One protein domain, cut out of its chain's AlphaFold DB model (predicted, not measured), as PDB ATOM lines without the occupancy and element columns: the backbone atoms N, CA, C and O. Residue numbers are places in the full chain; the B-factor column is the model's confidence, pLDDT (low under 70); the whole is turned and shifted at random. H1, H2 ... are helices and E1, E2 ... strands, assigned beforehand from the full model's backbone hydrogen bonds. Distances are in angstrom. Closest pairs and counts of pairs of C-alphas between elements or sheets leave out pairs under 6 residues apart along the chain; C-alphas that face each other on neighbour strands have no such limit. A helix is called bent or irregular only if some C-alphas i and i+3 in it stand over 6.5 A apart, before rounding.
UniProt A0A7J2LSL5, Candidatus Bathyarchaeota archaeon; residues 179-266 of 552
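AT A GLANCE: This is residues 179 to 266 of the 552 residues of a protein of Candidatus Bathyarchaeota archaeon (UniProt A0A7J2LSL5). A five-stranded sheet has two helices, H1 and H2, side by side over one face and its other face bare, making two layers. From this body the hairpin of E3 and E4 reaches out as a long arm, which makes the length. The 88 printed residues hold two named helices and seven named strands, in the order E1 E2 H1 E3 E4 E5 E6 H2 E7; the sheet, E5 E6 E2 E1 E7, is mixed, and so is the class. The whole is loose, with a radius of gyration of the C-alphas of 15.3 A and spans of 51 by 25 by 24 A.

HOW THE PARTS SIT: Start at E6, residues 240 to 245, and E2, residues 187 to 192, antiparallel neighbours with N 188 and O 244 within hydrogen-bond range at 2.8 A. E5, residues 231 to 234, forms a hairpin with E6, N 233 to O 241 being 2.8 A. E1, residues 179 to 182, forms a hairpin with E2, N 189 to O 181 being 2.8 A. E7, residues 263 to 265, is parallel to E1, N 180 to O 264 being 2.9 A. H1, residues 199 to 209, is on the sheet over E6, at a height of 9.5 A. H2, residues 246 to 258, is on the same face over E2, at 8.2 A; it is irregular, C-alphas 250 and 253 being 7.0 A apart. H1 and H2 touch, closest at the C-alphas of Ile 208 and Ala 248, 6.4 A, at a shallow tilt of 28 degrees, opposite ways. E6, H2 and E7 form a split strand-helix-strand unit, two strands running the same way with E2 and E1 between, its crossover right-handed. E3, residues 210 to 216, and E4, residues 222 to 228, form the antiparallel hairpin, N 213 to O 225 being 3.1 A; E4 runs on into E5 at 33 degrees. O i to N i+4 pairs are within range in 5 of 7 for H1 and 5 of 9 for H2.

IN THESE COORDINATES: Find C-alpha 179 at (-7.646, 38.920, 7.339), where E1 begins, and C-alpha 265 at (-6.022, 44.768, 6.066), where E7 ends. H2 is 20.6 A long, E3 20.1 A and E4 19.5 A.

THE WHOLE: The C-alphas farthest apart, those of Asn 219 and Ser 237, are 51.4 A apart. The printed part has no cut, no link is long, and no printed residue is under 70 in pLDDT.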
ATOM      1  N   GLU A 179      -6.694  37.840   7.585       94.38
ATOM      2  CA  GLU A 179      -7.646  38.920   7.339       94.38
ATOM      3  C   GLU A 179      -7.826  39.771   8.593       94.38
ATOM      4  O   GLU A 179      -8.153  39.264   9.672       94.38
ATOM      5  N   ILE A 180      -7.624  41.082   8.456       95.88
ATOM      6  CA  ILE A 180      -7.722  42.042   9.553       95.88
ATOM      7  C   ILE A 180      -8.842  43.033   9.273       95.88
ATOM      8  O   ILE A 180      -8.811  43.760   8.279       95.88
ATOM      9  N   HIS A 181      -9.816  43.095  10.180       94.12
ATOM     10  CA  HIS A 181     -10.979  43.968  10.036       94.12
ATOM     11  C   HIS A 181     -11.357  44.647  11.358       94.12
ATOM     12  O   HIS A 181     -11.358  43.997  12.408       94.12
ATOM     13  N   PRO A 182     -11.734  45.935  11.343       91.88
ATOM     14  CA  PRO A 182     -12.294  46.599  12.514       91.88
ATOM     15  C   PRO A 182     -13.658  45.989  12.861       91.88
ATOM     16  O   PRO A 182     -14.460  45.701  11.977       91.88
ATOM     17  N   ILE A 183     -13.933  45.800  14.153       91.38
ATOM     18  CA  ILE A 183     -15.267  45.386  14.637       91.38
ATOM     19  C   ILE A 183     -15.955  46.530  15.378       91.38
ATOM     20  O   ILE A 183     -17.176  46.621  15.405       91.38
ATOM     21  N   SER A 184     -15.169  47.366  16.050       88.81
ATOM     22  CA  SER A 184     -15.657  48.483  16.852       88.81
ATOM     23  C   SER A 184     -14.583  49.569  16.931       88.81
ATOM     24  O   SER A 184     -13.419  49.299  16.608       88.81
ATOM     25  N   PRO A 185     -14.909  50.757  17.466       84.62
ATOM     26  CA  PRO A 185     -13.913  51.768  17.813       84.62
ATOM     27  C   PRO A 185     -12.769  51.239  18.685       84.62
ATOM     28  O   PRO A 185     -11.650  51.740  18.612       84.62
ATOM     29  N   LYS A 186     -13.021  50.204  19.501       85.25
ATOM     30  CA  LYS A 186     -12.059  49.675  20.482       85.25
ATOM     31  C   LYS A 186     -11.261  48.471  19.990       85.25
ATOM     32  O   LYS A 186     -10.169  48.249  20.508       85.25
ATOM     33  N   TYR A 187     -11.795  47.695  19.047       90.81
ATOM     34  CA  TYR A 187     -11.252  46.384  18.689       90.81
ATOM     35  C   TYR A 187     -11.171  46.142  17.184       90.81
ATOM     36  O   TYR A 187     -12.093  46.460  16.424       90.81
ATOM     37  N   VAL A 188     -10.107  45.442  16.804       93.62
ATOM     38  CA  VAL A 188      -9.881  44.842  15.489       93.62
ATOM     39  C   VAL A 188      -9.852  43.321  15.625       93.62
ATOM     40  O   VAL A 188      -9.395  42.777  16.632       93.62
ATOM     41  N   ARG A 189     -10.383  42.627  14.622       96.25
ATOM     42  CA  ARG A 189     -10.317  41.173  14.491       96.25
ATOM     43  C   ARG A 189      -9.170  40.814  13.573       96.25
ATOM     44  O   ARG A 189      -9.104  41.351  12.474       96.25
ATOM     45  N   VAL A 190      -8.360  39.858  13.994       96.81
ATOM     46  CA  VAL A 190      -7.410  39.141  13.149       96.81
ATOM     47  C   VAL A 190      -7.948  37.724  12.978       96.81
ATOM     48  O   VAL A 190      -8.104  36.996  13.961       96.81
ATOM     49  N   SER A 191      -8.308  37.367  11.750       95.56
ATOM     50  CA  SER A 191      -8.757  36.027  11.373       95.56
ATOM     51  C   SER A 191      -7.582  35.289  10.745       95.56
ATOM     52  O   SER A 191      -7.069  35.715   9.712       95.56
ATOM     53  N   ILE A 192      -7.151  34.208  11.390       94.25
ATOM     54  CA  ILE A 192      -5.955  33.449  11.035       94.25
ATOM     55  C   ILE A 192      -6.398  32.044  10.611       94.25
ATOM     56  O   ILE A 192      -6.976  31.327  11.440       94.25
ATOM     57  N   PRO A 193      -6.166  31.654   9.346       89.88
ATOM     58  CA  PRO A 193      -6.372  30.284   8.896       89.88
ATOM     59  C   PRO A 193      -5.548  29.295   9.724       89.88
ATOM     60  O   PRO A 193      -4.422  29.608  10.104       89.88
ATOM     61  N   SER A 194      -6.076  28.095   9.959       86.00
ATOM     62  CA  SER A 194      -5.379  27.016  10.683       86.00
ATOM     63  C   SER A 194      -3.938  26.770  10.213       86.00
ATOM     64  O   SER A 194      -3.057  26.595  11.045       86.00
ATOM     65  N   SER A 195      -3.686  26.833   8.902       82.00
ATOM     66  CA  SER A 195      -2.362  26.624   8.292       82.00
ATOM     67  C   SER A 195      -1.321  27.682   8.669       82.00
ATOM     68  O   SER A 195      -0.122  27.427   8.620       82.00
ATOM     69  N   LEU A 196      -1.777  28.876   9.058       86.81
ATOM     70  CA  LEU A 196      -0.945  30.016   9.455       86.81
ATOM     71  C   LEU A 196      -0.973  30.254  10.970       86.81
ATOM     72  O   LEU A 196      -0.368  31.203  11.464       86.81
ATOM     73  N   ALA A 197      -1.702  29.434  11.730       86.88
ATOM     74  CA  ALA A 197      -1.911  29.610  13.164       86.88
ATOM     75  C   ALA A 197      -0.734  29.085  14.008       86.88
ATOM     76  O   ALA A 197      -0.935  28.381  14.995       86.88
ATOM     77  N   TRP A 198       0.495  29.432  13.624       88.50
ATOM     78  CA  TRP A 198       1.715  29.011  14.311       88.50
ATOM     79  C   TRP A 198       1.802  29.624  15.710       88.50
ATOM     80  O   TRP A 198       1.539  30.817  15.883       88.50
ATOM     81  N   ASP A 199       2.239  28.850  16.705       89.50
ATOM     82  CA  ASP A 199       2.298  29.317  18.098       89.50
ATOM     83  C   ASP A 199       3.151  30.585  18.265       89.50
ATOM     84  O   ASP A 199       2.776  31.495  19.007       89.50
ATOM     85  N   SER A 200       4.248  30.704  17.513       92.00
ATOM     86  CA  SER A 200       5.115  31.889  17.522       92.00
ATOM     87  C   SER A 200       4.412  33.148  16.992       92.00
ATOM     88  O   SER A 200       4.564  34.235  17.560       92.00
ATOM     89  N   LEU A 201       3.590  33.009  15.947       92.44
ATOM     90  CA  LEU A 201       2.783  34.101  15.405       92.44
ATOM     91  C   LEU A 201       1.667  34.489  16.381       92.44
ATOM     92  O   LEU A 201       1.460  35.675  16.651       92.44
ATOM     93  N   LEU A 202       0.959  33.497  16.932       93.56
ATOM     94  CA  LEU A 202      -0.109  33.718  17.908       93.56
ATOM     95  C   LEU A 202       0.418  34.427  19.164       93.56
ATOM     96  O   LEU A 202      -0.241  35.335  19.675       93.56
ATOM     97  N   TYR A 203       1.614  34.061  19.628       92.56
ATOM     98  CA  TYR A 203       2.308  34.737  20.722       92.56
ATOM     99  C   TYR A 203       2.652  36.191  20.367       92.56
ATOM    100  O   TYR A 203       2.270  37.112  21.087       92.56
ATOM    101  N   SER A 204       3.283  36.421  19.213       93.44
ATOM    102  CA  SER A 204       3.664  37.769  18.761       93.44
ATOM    103  C   SER A 204       2.460  38.711  18.633       93.44
ATOM    104  O   SER A 204       2.524  39.878  19.025       93.44
ATOM    105  N   LEU A 205       1.331  38.207  18.125       93.50
ATOM    106  CA  LEU A 205       0.091  38.974  18.008       93.50
ATOM    107  C   LEU A 205      -0.576  39.213  19.368       93.50
ATOM    108  O   LEU A 205      -1.096  40.307  19.604       93.50
ATOM    109  N   SER A 206      -0.569  38.229  20.271       90.94
ATOM    110  CA  SER A 206      -1.198  38.364  21.589       90.94
ATOM    111  C   SER A 206      -0.461  39.353  22.493       90.94
ATOM    112  O   SER A 206      -1.107  40.150  23.180       90.94
ATOM    113  N   GLU A 207       0.869  39.427  22.389       91.25
ATOM    114  CA  GLU A 207       1.701  40.406  23.098       91.25
ATOM    115  C   GLU A 207       1.362  41.865  22.740       91.25
ATOM    116  O   GLU A 207       1.611  42.787  23.528       91.25
ATOM    117  N   ILE A 208       0.729  42.127  21.590       90.62
ATOM    118  CA  ILE A 208       0.210  43.466  21.267       90.62
ATOM    119  C   ILE A 208      -0.893  43.870  22.258       90.62
ATOM    120  O   ILE A 208      -0.960  45.024  22.677       90.62
ATOM    121  N   GLY A 209      -1.751  42.939  22.674       87.00
ATOM    122  CA  GLY A 209      -2.820  43.209  23.638       87.00
ATOM    123  C   GLY A 209      -2.332  43.441  25.068       87.00
ATOM    124  O   GLY A 209      -3.115  43.910  25.895       87.00
ATOM    125  N   ASN A 210      -1.057  43.161  25.351       88.50
ATOM    126  CA  ASN A 210      -0.458  43.268  26.675       88.50
ATOM    127  C   ASN A 210       0.135  44.663  26.890       88.50
ATOM    128  O   ASN A 210       1.129  45.050  26.268       88.50
ATOM    129  N   ILE A 211      -0.484  45.432  27.788       85.44
ATOM    130  CA  ILE A 211      -0.057  46.792  28.132       85.44
ATOM    131  C   ILE A 211       0.393  46.818  29.587       85.44
ATOM    132  O   ILE A 211      -0.350  46.416  30.480       85.44
ATOM    133  N   ARG A 212       1.601  47.331  29.817       84.81
ATOM    134  CA  ARG A 212       2.182  47.539  31.146       84.81
ATOM    135  C   ARG A 212       2.302  49.035  31.411       84.81
ATOM    136  O   ARG A 212       2.645  49.790  30.499       84.81
ATOM    137  N   TYR A 213       1.959  49.459  32.620       83.62
ATOM    138  CA  TYR A 213       2.083  50.844  33.070       83.62
ATOM    139  C   TYR A 213       2.209  50.916  34.584       83.62
ATOM    140  O   TYR A 213       1.764  50.009  35.279       83.62
ATOM    141  N   TYR A 214       2.763  52.013  35.082       83.06
ATOM    142  CA  TYR A 214       2.943  52.269  36.504       83.06
ATOM    143  C   TYR A 214       1.899  53.272  37.000       83.06
ATOM    144  O   TYR A 214       1.469  54.164  36.257       83.06
ATOM    145  N   TYR A 215       1.468  53.134  38.247       79.12
ATOM    146  CA  TYR A 215       0.687  54.148  38.950       79.12
ATOM    147  C   TYR A 215       1.255  54.348  40.350       79.12
ATOM    148  O   TYR A 215       1.867  53.442  40.902       79.12
ATOM    149  N   GLU A 216       1.060  55.542  40.890       77.25
ATOM    150  CA  GLU A 216       1.452  55.879  42.254       77.25
ATOM    151  C   GLU A 216       0.331  55.451  43.208       77.25
ATOM    152  O   GLU A 216      -0.843  55.769  42.967       77.25
ATOM    153  N   ASP A 217       0.665  54.656  44.221       79.06
ATOM    154  CA  ASP A 217      -0.277  54.237  45.254       79.06
ATOM    155  C   ASP A 217      -0.501  55.339  46.309       79.06
ATOM    156  O   ASP A 217       0.002  56.458  46.199       79.06
ATOM    157  N   ILE A 218      -1.299  55.046  47.340       78.62
ATOM    158  CA  ILE A 218      -1.581  56.001  48.426       78.62
ATOM    159  C   ILE A 218      -0.336  56.389  49.244       78.62
ATOM    160  O   ILE A 218      -0.372  57.412  49.924       78.62
ATOM    161  N   ASN A 219       0.744  55.605  49.168       77.88
ATOM    162  CA  ASN A 219       1.998  55.818  49.888       77.88
ATOM    163  C   ASN A 219       3.066  56.513  49.025       77.88
ATOM    164  O   ASN A 219       4.144  56.821  49.529       77.88
ATOM    165  N   GLY A 220       2.779  56.785  47.747       72.38
ATOM    166  CA  GLY A 220       3.739  57.376  46.814       72.38
ATOM    167  C   GLY A 220       4.616  56.352  46.080       72.38
ATOM    168  O   GLY A 220       5.547  56.740  45.372       72.38
ATOM    169  N   GLU A 221       4.352  55.050  46.225       80.62
ATOM    170  CA  GLU A 221       5.133  53.999  45.572       80.62
ATOM    171  C   GLU A 221       4.602  53.690  44.167       80.62
ATOM    172  O   GLU A 221       3.394  53.649  43.915       80.62
ATOM    173  N   LEU A 222       5.519  53.452  43.222       79.19
ATOM    174  CA  LEU A 222       5.169  53.087  41.851       79.19
ATOM    175  C   LEU A 222       4.867  51.590  41.749       79.19
ATOM    176  O   LEU A 222       5.771  50.757  41.796       79.19
ATOM    177  N   VAL A 223       3.603  51.256  41.501       83.06
ATOM    178  CA  VAL A 223       3.133  49.878  41.320       83.06
ATOM    179  C   VAL A 223       2.907  49.584  39.837       83.06
ATOM    180  O   VAL A 223       2.225  50.336  39.132       83.06
ATOM    181  N   GLU A 224       3.462  48.471  39.346       85.12
ATOM    182  CA  GLU A 224       3.232  47.998  37.976       85.12
ATOM    183  C   GLU A 224       1.828  47.394  37.830       85.12
ATOM    184  O   GLU A 224       1.384  46.562  38.621       85.12
ATOM    185  N   LYS A 225       1.136  47.765  36.754       84.62
ATOM    186  CA  LYS A 225      -0.155  47.207  36.364       84.62
ATOM    187  C   LYS A 225      -0.093  46.652  34.949       84.62
ATOM    188  O   LYS A 225       0.120  47.387  33.981       84.62
ATOM    189  N   LYS A 226      -0.365  45.350  34.820       85.25
ATOM    190  CA  LYS A 226      -0.571  44.677  33.533       85.25
ATOM    191  C   LYS A 226      -2.055  44.708  33.166       85.25
ATOM    192  O   LYS A 226      -2.921  44.424  33.989       85.25
ATOM    193  N   GLN A 227      -2.350  45.073  31.926       85.06
ATOM    194  CA  GLN A 227      -3.692  45.067  31.364       85.06
ATOM    195  C   GLN A 227      -3.693  44.220  30.090       85.06
ATOM    196  O   GLN A 227      -3.041  44.577  29.109       85.06
ATOM    197  N   GLU A 228      -4.438  43.115  30.122       87.00
ATOM    198  CA  GLU A 228      -4.677  42.248  28.968       87.00
ATOM    199  C   GLU A 228      -5.910  42.726  28.202       87.00
ATOM    200  O   GLU A 228      -7.023  42.769  28.730       87.00
ATOM    201  N   ILE A 229      -5.706  43.123  26.948       87.56
ATOM    202  CA  ILE A 229      -6.766  43.568  26.033       87.56
ATOM    203  C   ILE A 229      -6.761  42.681  24.777       87.56
ATOM    204  O   ILE A 229      -6.978  43.149  23.664       87.56
ATOM    205  N   VAL A 230      -6.487  41.386  24.944       91.88
ATOM    206  CA  VAL A 230      -6.537  40.380  23.876       91.88
ATOM    207  C   VAL A 230      -7.578  39.317  24.201       91.88
ATOM    208  O   VAL A 230      -7.760  38.942  25.356       91.88
ATOM    209  N   LYS A 231      -8.288  38.826  23.181       93.56
ATOM    210  CA  LYS A 231      -9.132  37.627  23.303       93.56
ATOM    211  C   LYS A 231      -8.860  36.693  22.137       93.56
ATOM    212  O   LYS A 231      -8.977  37.116  20.991       93.56
ATOM    213  N   ILE A 232      -8.542  35.435  22.422       93.81
ATOM    214  CA  ILE A 232      -8.265  34.412  21.409       93.81
ATOM    215  C   ILE A 232      -9.399  33.390  21.424       93.81
ATOM    216  O   ILE A 232      -9.809  32.922  22.483       93.81
ATOM    217  N   LYS A 233      -9.911  33.041  20.244       95.44
ATOM    218  CA  LYS A 233     -10.906  31.984  20.060       95.44
ATOM    219  C   LYS A 233     -10.442  31.033  18.963       95.44
ATOM    220  O   LYS A 233     -10.355  31.445  17.807       95.44
ATOM    221  N   LYS A 234     -10.192  29.772  19.321       93.19
ATOM    222  CA  LYS A 234      -9.978  28.677  18.364       93.19
ATOM    223  C   LYS A 234     -11.337  28.135  17.910       93.19
ATOM    224  O   LYS A 234     -12.247  27.979  18.725       93.19
ATOM    225  N   LEU A 235     -11.508  27.931  16.610       90.38
ATOM    226  CA  LEU A 235     -12.716  27.369  16.011       90.38
ATOM    227  C   LEU A 235     -12.561  25.853  15.809       90.38
ATOM    228  O   LEU A 235     -11.431  25.380  15.706       90.38
ATOM    229  N   PRO A 236     -13.666  25.091  15.678       83.19
ATOM    230  CA  PRO A 236     -13.601  23.659  15.368       83.19
ATOM    231  C   PRO A 236     -12.851  23.335  14.066       83.19
ATOM    232  O   PRO A 236     -12.313  22.246  13.924       83.19
ATOM    233  N   SER A 237     -12.785  24.286  13.126       78.06
ATOM    234  CA  SER A 237     -12.008  24.173  11.883       78.06
ATOM    235  C   SER A 237     -10.488  24.241  12.085       78.06
ATOM    236  O   SER A 237      -9.755  24.055  11.118       78.06
ATOM    237  N   GLY A 238     -10.011  24.570  13.290       83.31
ATOM    238  CA  GLY A 238      -8.609  24.890  13.578       83.31
ATOM    239  C   GLY A 238      -8.253  26.370  13.386       83.31
ATOM    240  O   GLY A 238      -7.182  26.797  13.806       83.31
ATOM    241  N   ASP A 239      -9.143  27.176  12.800       87.94
ATOM    242  CA  ASP A 239      -8.914  28.615  12.636       87.94
ATOM    243  C   ASP A 239      -8.836  29.344  13.965       87.94
ATOM    244  O   ASP A 239      -9.541  29.019  14.926       87.94
ATOM    245  N   VAL A 240      -8.069  30.429  13.978       95.06
ATOM    246  CA  VAL A 240      -7.922  31.278  15.152       95.06
ATOM    247  C   VAL A 240      -8.472  32.668  14.867       95.06
ATOM    248  O   VAL A 240      -8.134  33.316  13.880       95.06
ATOM    249  N   LYS A 241      -9.336  33.154  15.758       96.12
ATOM    250  CA  LYS A 241      -9.780  34.550  15.785       96.12
ATOM    251  C   LYS A 241      -9.157  35.244  16.986       96.12
ATOM    252  O   LYS A 241      -9.426  34.853  18.121       96.12
ATOM    253  N   ILE A 242      -8.383  36.294  16.736       95.94
ATOM    254  CA  ILE A 242      -7.810  37.151  17.776       95.94
ATOM    255  C   ILE A 242      -8.524  38.503  17.746       95.94
ATOM    256  O   ILE A 242      -8.635  39.141  16.703       95.94
ATOM    257  N   LEU A 243      -9.027  38.945  18.895       95.25
ATOM    258  CA  LEU A 243      -9.474  40.315  19.114       95.25
ATOM    259  C   LEU A 243      -8.334  41.096  19.749       95.25
ATOM    260  O   LEU A 243      -7.893  40.751  20.844       95.25
ATOM    261  N   LEU A 244      -7.891  42.143  19.064       94.06
ATOM    262  CA  LEU A 244      -6.841  43.052  19.509       94.06
ATOM    263  C   LEU A 244      -7.398  44.474  19.629       94.06
ATOM    264  O   LEU A 244      -8.397  44.798  18.982       94.06
ATOM    265  N   PRO A 245      -6.787  45.341  20.451       90.94
ATOM    266  CA  PRO A 245      -7.207  46.735  20.554       90.94
ATOM    267  C   PRO A 245      -6.977  47.477  19.228       90.94
ATOM    268  O   PRO A 245      -6.067  47.134  18.481       90.94
ATOM    269  N   SER A 246      -7.758  48.520  18.933       89.19
ATOM    270  CA  SER A 246      -7.706  49.231  17.638       89.19
ATOM    271  C   SER A 246      -6.320  49.744  17.250       89.19
ATOM    272  O   SER A 246      -5.973  49.717  16.070       89.19
ATOM    273  N   TYR A 247      -5.500  50.155  18.222       90.00
ATOM    274  CA  TYR A 247      -4.129  50.590  17.949       90.00
ATOM    275  C   TYR A 247      -3.241  49.484  17.355       90.00
ATOM    276  O   TYR A 247      -2.220  49.794  16.741       90.00
ATOM    277  N   ALA A 248      -3.612  48.209  17.511       90.69
ATOM    278  CA  ALA A 248      -2.857  47.070  17.003       90.69
ATOM    279  C   ALA A 248      -2.688  47.103  15.481       90.69
ATOM    280  O   ALA A 248      -1.692  46.583  14.987       90.69
ATOM    281  N   LEU A 249      -3.582  47.771  14.738       89.25
ATOM    282  CA  LEU A 249      -3.408  47.990  13.295       89.25
ATOM    283  C   LEU A 249      -2.069  48.651  12.949       89.25
ATOM    284  O   LEU A 249      -1.515  48.368  11.895       89.25
ATOM    285  N   SER A 250      -1.518  49.462  13.855       85.00
ATOM    286  CA  SER A 250      -0.200  50.087  13.680       85.00
ATOM    287  C   SER A 250       0.987  49.120  13.808       85.00
ATOM    288  O   SER A 250       2.116  49.509  13.527       85.00
ATOM    289  N   VAL A 251       0.769  47.883  14.269       89.88
ATOM    290  CA  VAL A 251       1.837  46.911  14.576       89.88
ATOM    291  C   VAL A 251       1.645  45.588  13.840       89.88
ATOM    292  O   VAL A 251       2.632  44.991  13.419       89.88
ATOM    293  N   ILE A 252       0.397  45.138  13.651       92.56
ATOM    294  CA  ILE A 252       0.083  43.837  13.041       92.56
ATOM    295  C   ILE A 252       0.770  43.688  11.684       92.56
ATOM    296  O   ILE A 252       1.413  42.675  11.448       92.56
ATOM    297  N   GLU A 253       0.697  44.705  10.822       90.00
ATOM    298  CA  GLU A 253       1.299  44.644   9.486       90.00
ATOM    299  C   GLU A 253       2.812  44.364   9.536       90.00
ATOM    300  O   GLU A 253       3.321  43.577   8.743       90.00
ATOM    301  N   HIS A 254       3.528  44.962  10.493       88.88
ATOM    302  CA  HIS A 254       4.967  44.751  10.649       88.88
ATOM    303  C   HIS A 254       5.291  43.313  11.068       88.88
ATOM    304  O   HIS A 254       6.199  42.708  10.505       88.88
ATOM    305  N   ILE A 255       4.510  42.750  11.997       91.88
ATOM    306  CA  ILE A 255       4.650  41.344  12.401       91.88
ATOM    307  C   ILE A 255       4.363  40.436  11.205       91.88
ATOM    308  O   ILE A 255       5.158  39.571  10.880       91.88
ATOM    309  N   LEU A 256       3.266  40.651  10.480       92.38
ATOM    310  CA  LEU A 256       2.926  39.786   9.347       92.38
ATOM    311  C   LEU A 256       3.996  39.811   8.243       92.38
ATOM    312  O   LEU A 256       4.319  38.763   7.687       92.38
ATOM    313  N   LYS A 257       4.601  40.980   7.985       90.00
ATOM    314  CA  LYS A 257       5.746  41.112   7.072       90.00
ATOM    315  C   LYS A 257       6.976  40.339   7.553       90.00
ATOM    316  O   LYS A 257       7.626  39.714   6.725       90.00
ATOM    317  N   SER A 258       7.289  40.335   8.854       90.06
ATOM    318  CA  SER A 258       8.461  39.604   9.369       90.06
ATOM    319  C   SER A 258       8.328  38.086   9.245       90.06
ATOM    320  O   SER A 258       9.336  37.392   9.196       90.06
ATOM    321  N   TYR A 259       7.097  37.575   9.179       88.31
ATOM    322  CA  TYR A 259       6.803  36.164   8.926       88.31
ATOM    323  C   TYR A 259       6.595  35.839   7.433       88.31
ATOM    324  O   TYR A 259       6.312  34.691   7.108       88.31
ATOM    325  N   ASN A 260       6.711  36.823   6.529       86.38
ATOM    326  CA  ASN A 260       6.433  36.681   5.093       86.38
ATOM    327  C   ASN A 260       5.035  36.096   4.781       86.38
ATOM    328  O   ASN A 260       4.858  35.326   3.841       86.38
ATOM    329  N   ILE A 261       4.029  36.450   5.587       86.31
ATOM    330  CA  ILE A 261       2.659  35.940   5.443       86.31
ATOM    331  C   ILE A 261       1.852  36.869   4.536       86.31
ATOM    332  O   ILE A 261       1.881  38.088   4.711       86.31
ATOM    333  N   LYS A 262       1.058  36.315   3.611       88.62
ATOM    334  CA  LYS A 262       0.070  37.098   2.854       88.62
ATOM    335  C   LYS A 262      -1.078  37.541   3.764       88.62
ATOM    336  O   LYS A 262      -1.619  36.768   4.556       88.62
ATOM    337  N   TYR A 263      -1.488  38.800   3.647       93.12
ATOM    338  CA  TYR A 263      -2.563  39.355   4.468       93.12
ATOM    339  C   TYR A 263      -3.405  40.378   3.718       93.12
ATOM    340  O   TYR A 263      -2.992  40.957   2.715       93.12
ATOM    341  N   GLN A 264      -4.594  40.633   4.256       92.69
ATOM    342  CA  GLN A 264      -5.473  41.708   3.825       92.69
ATOM    343  C   GLN A 264      -5.906  42.530   5.038       92.69
ATOM    344  O   GLN A 264      -6.482  42.001   5.987       92.69
ATOM    345  N   ILE A 265      -5.653  43.839   4.994       93.44
ATOM    346  CA  ILE A 265      -6.022  44.768   6.066       93.44
ATOM    347  C   ILE A 265      -7.114  45.710   5.572       93.44
ATOM    348  O   ILE A 265      -6.916  46.481   4.635       93.44
ATOM    349  N   ASN A 266      -8.251  45.705   6.261       94.31
ATOM    350  CA  ASN A 266      -9.170  46.833   6.255       94.31
ATOM    351  C   ASN A 266      -8.779  47.778   7.398       94.31
ATOM    352  O   ASN A 266      -8.962  47.459   8.572       94.31
TER     353      ASN A 266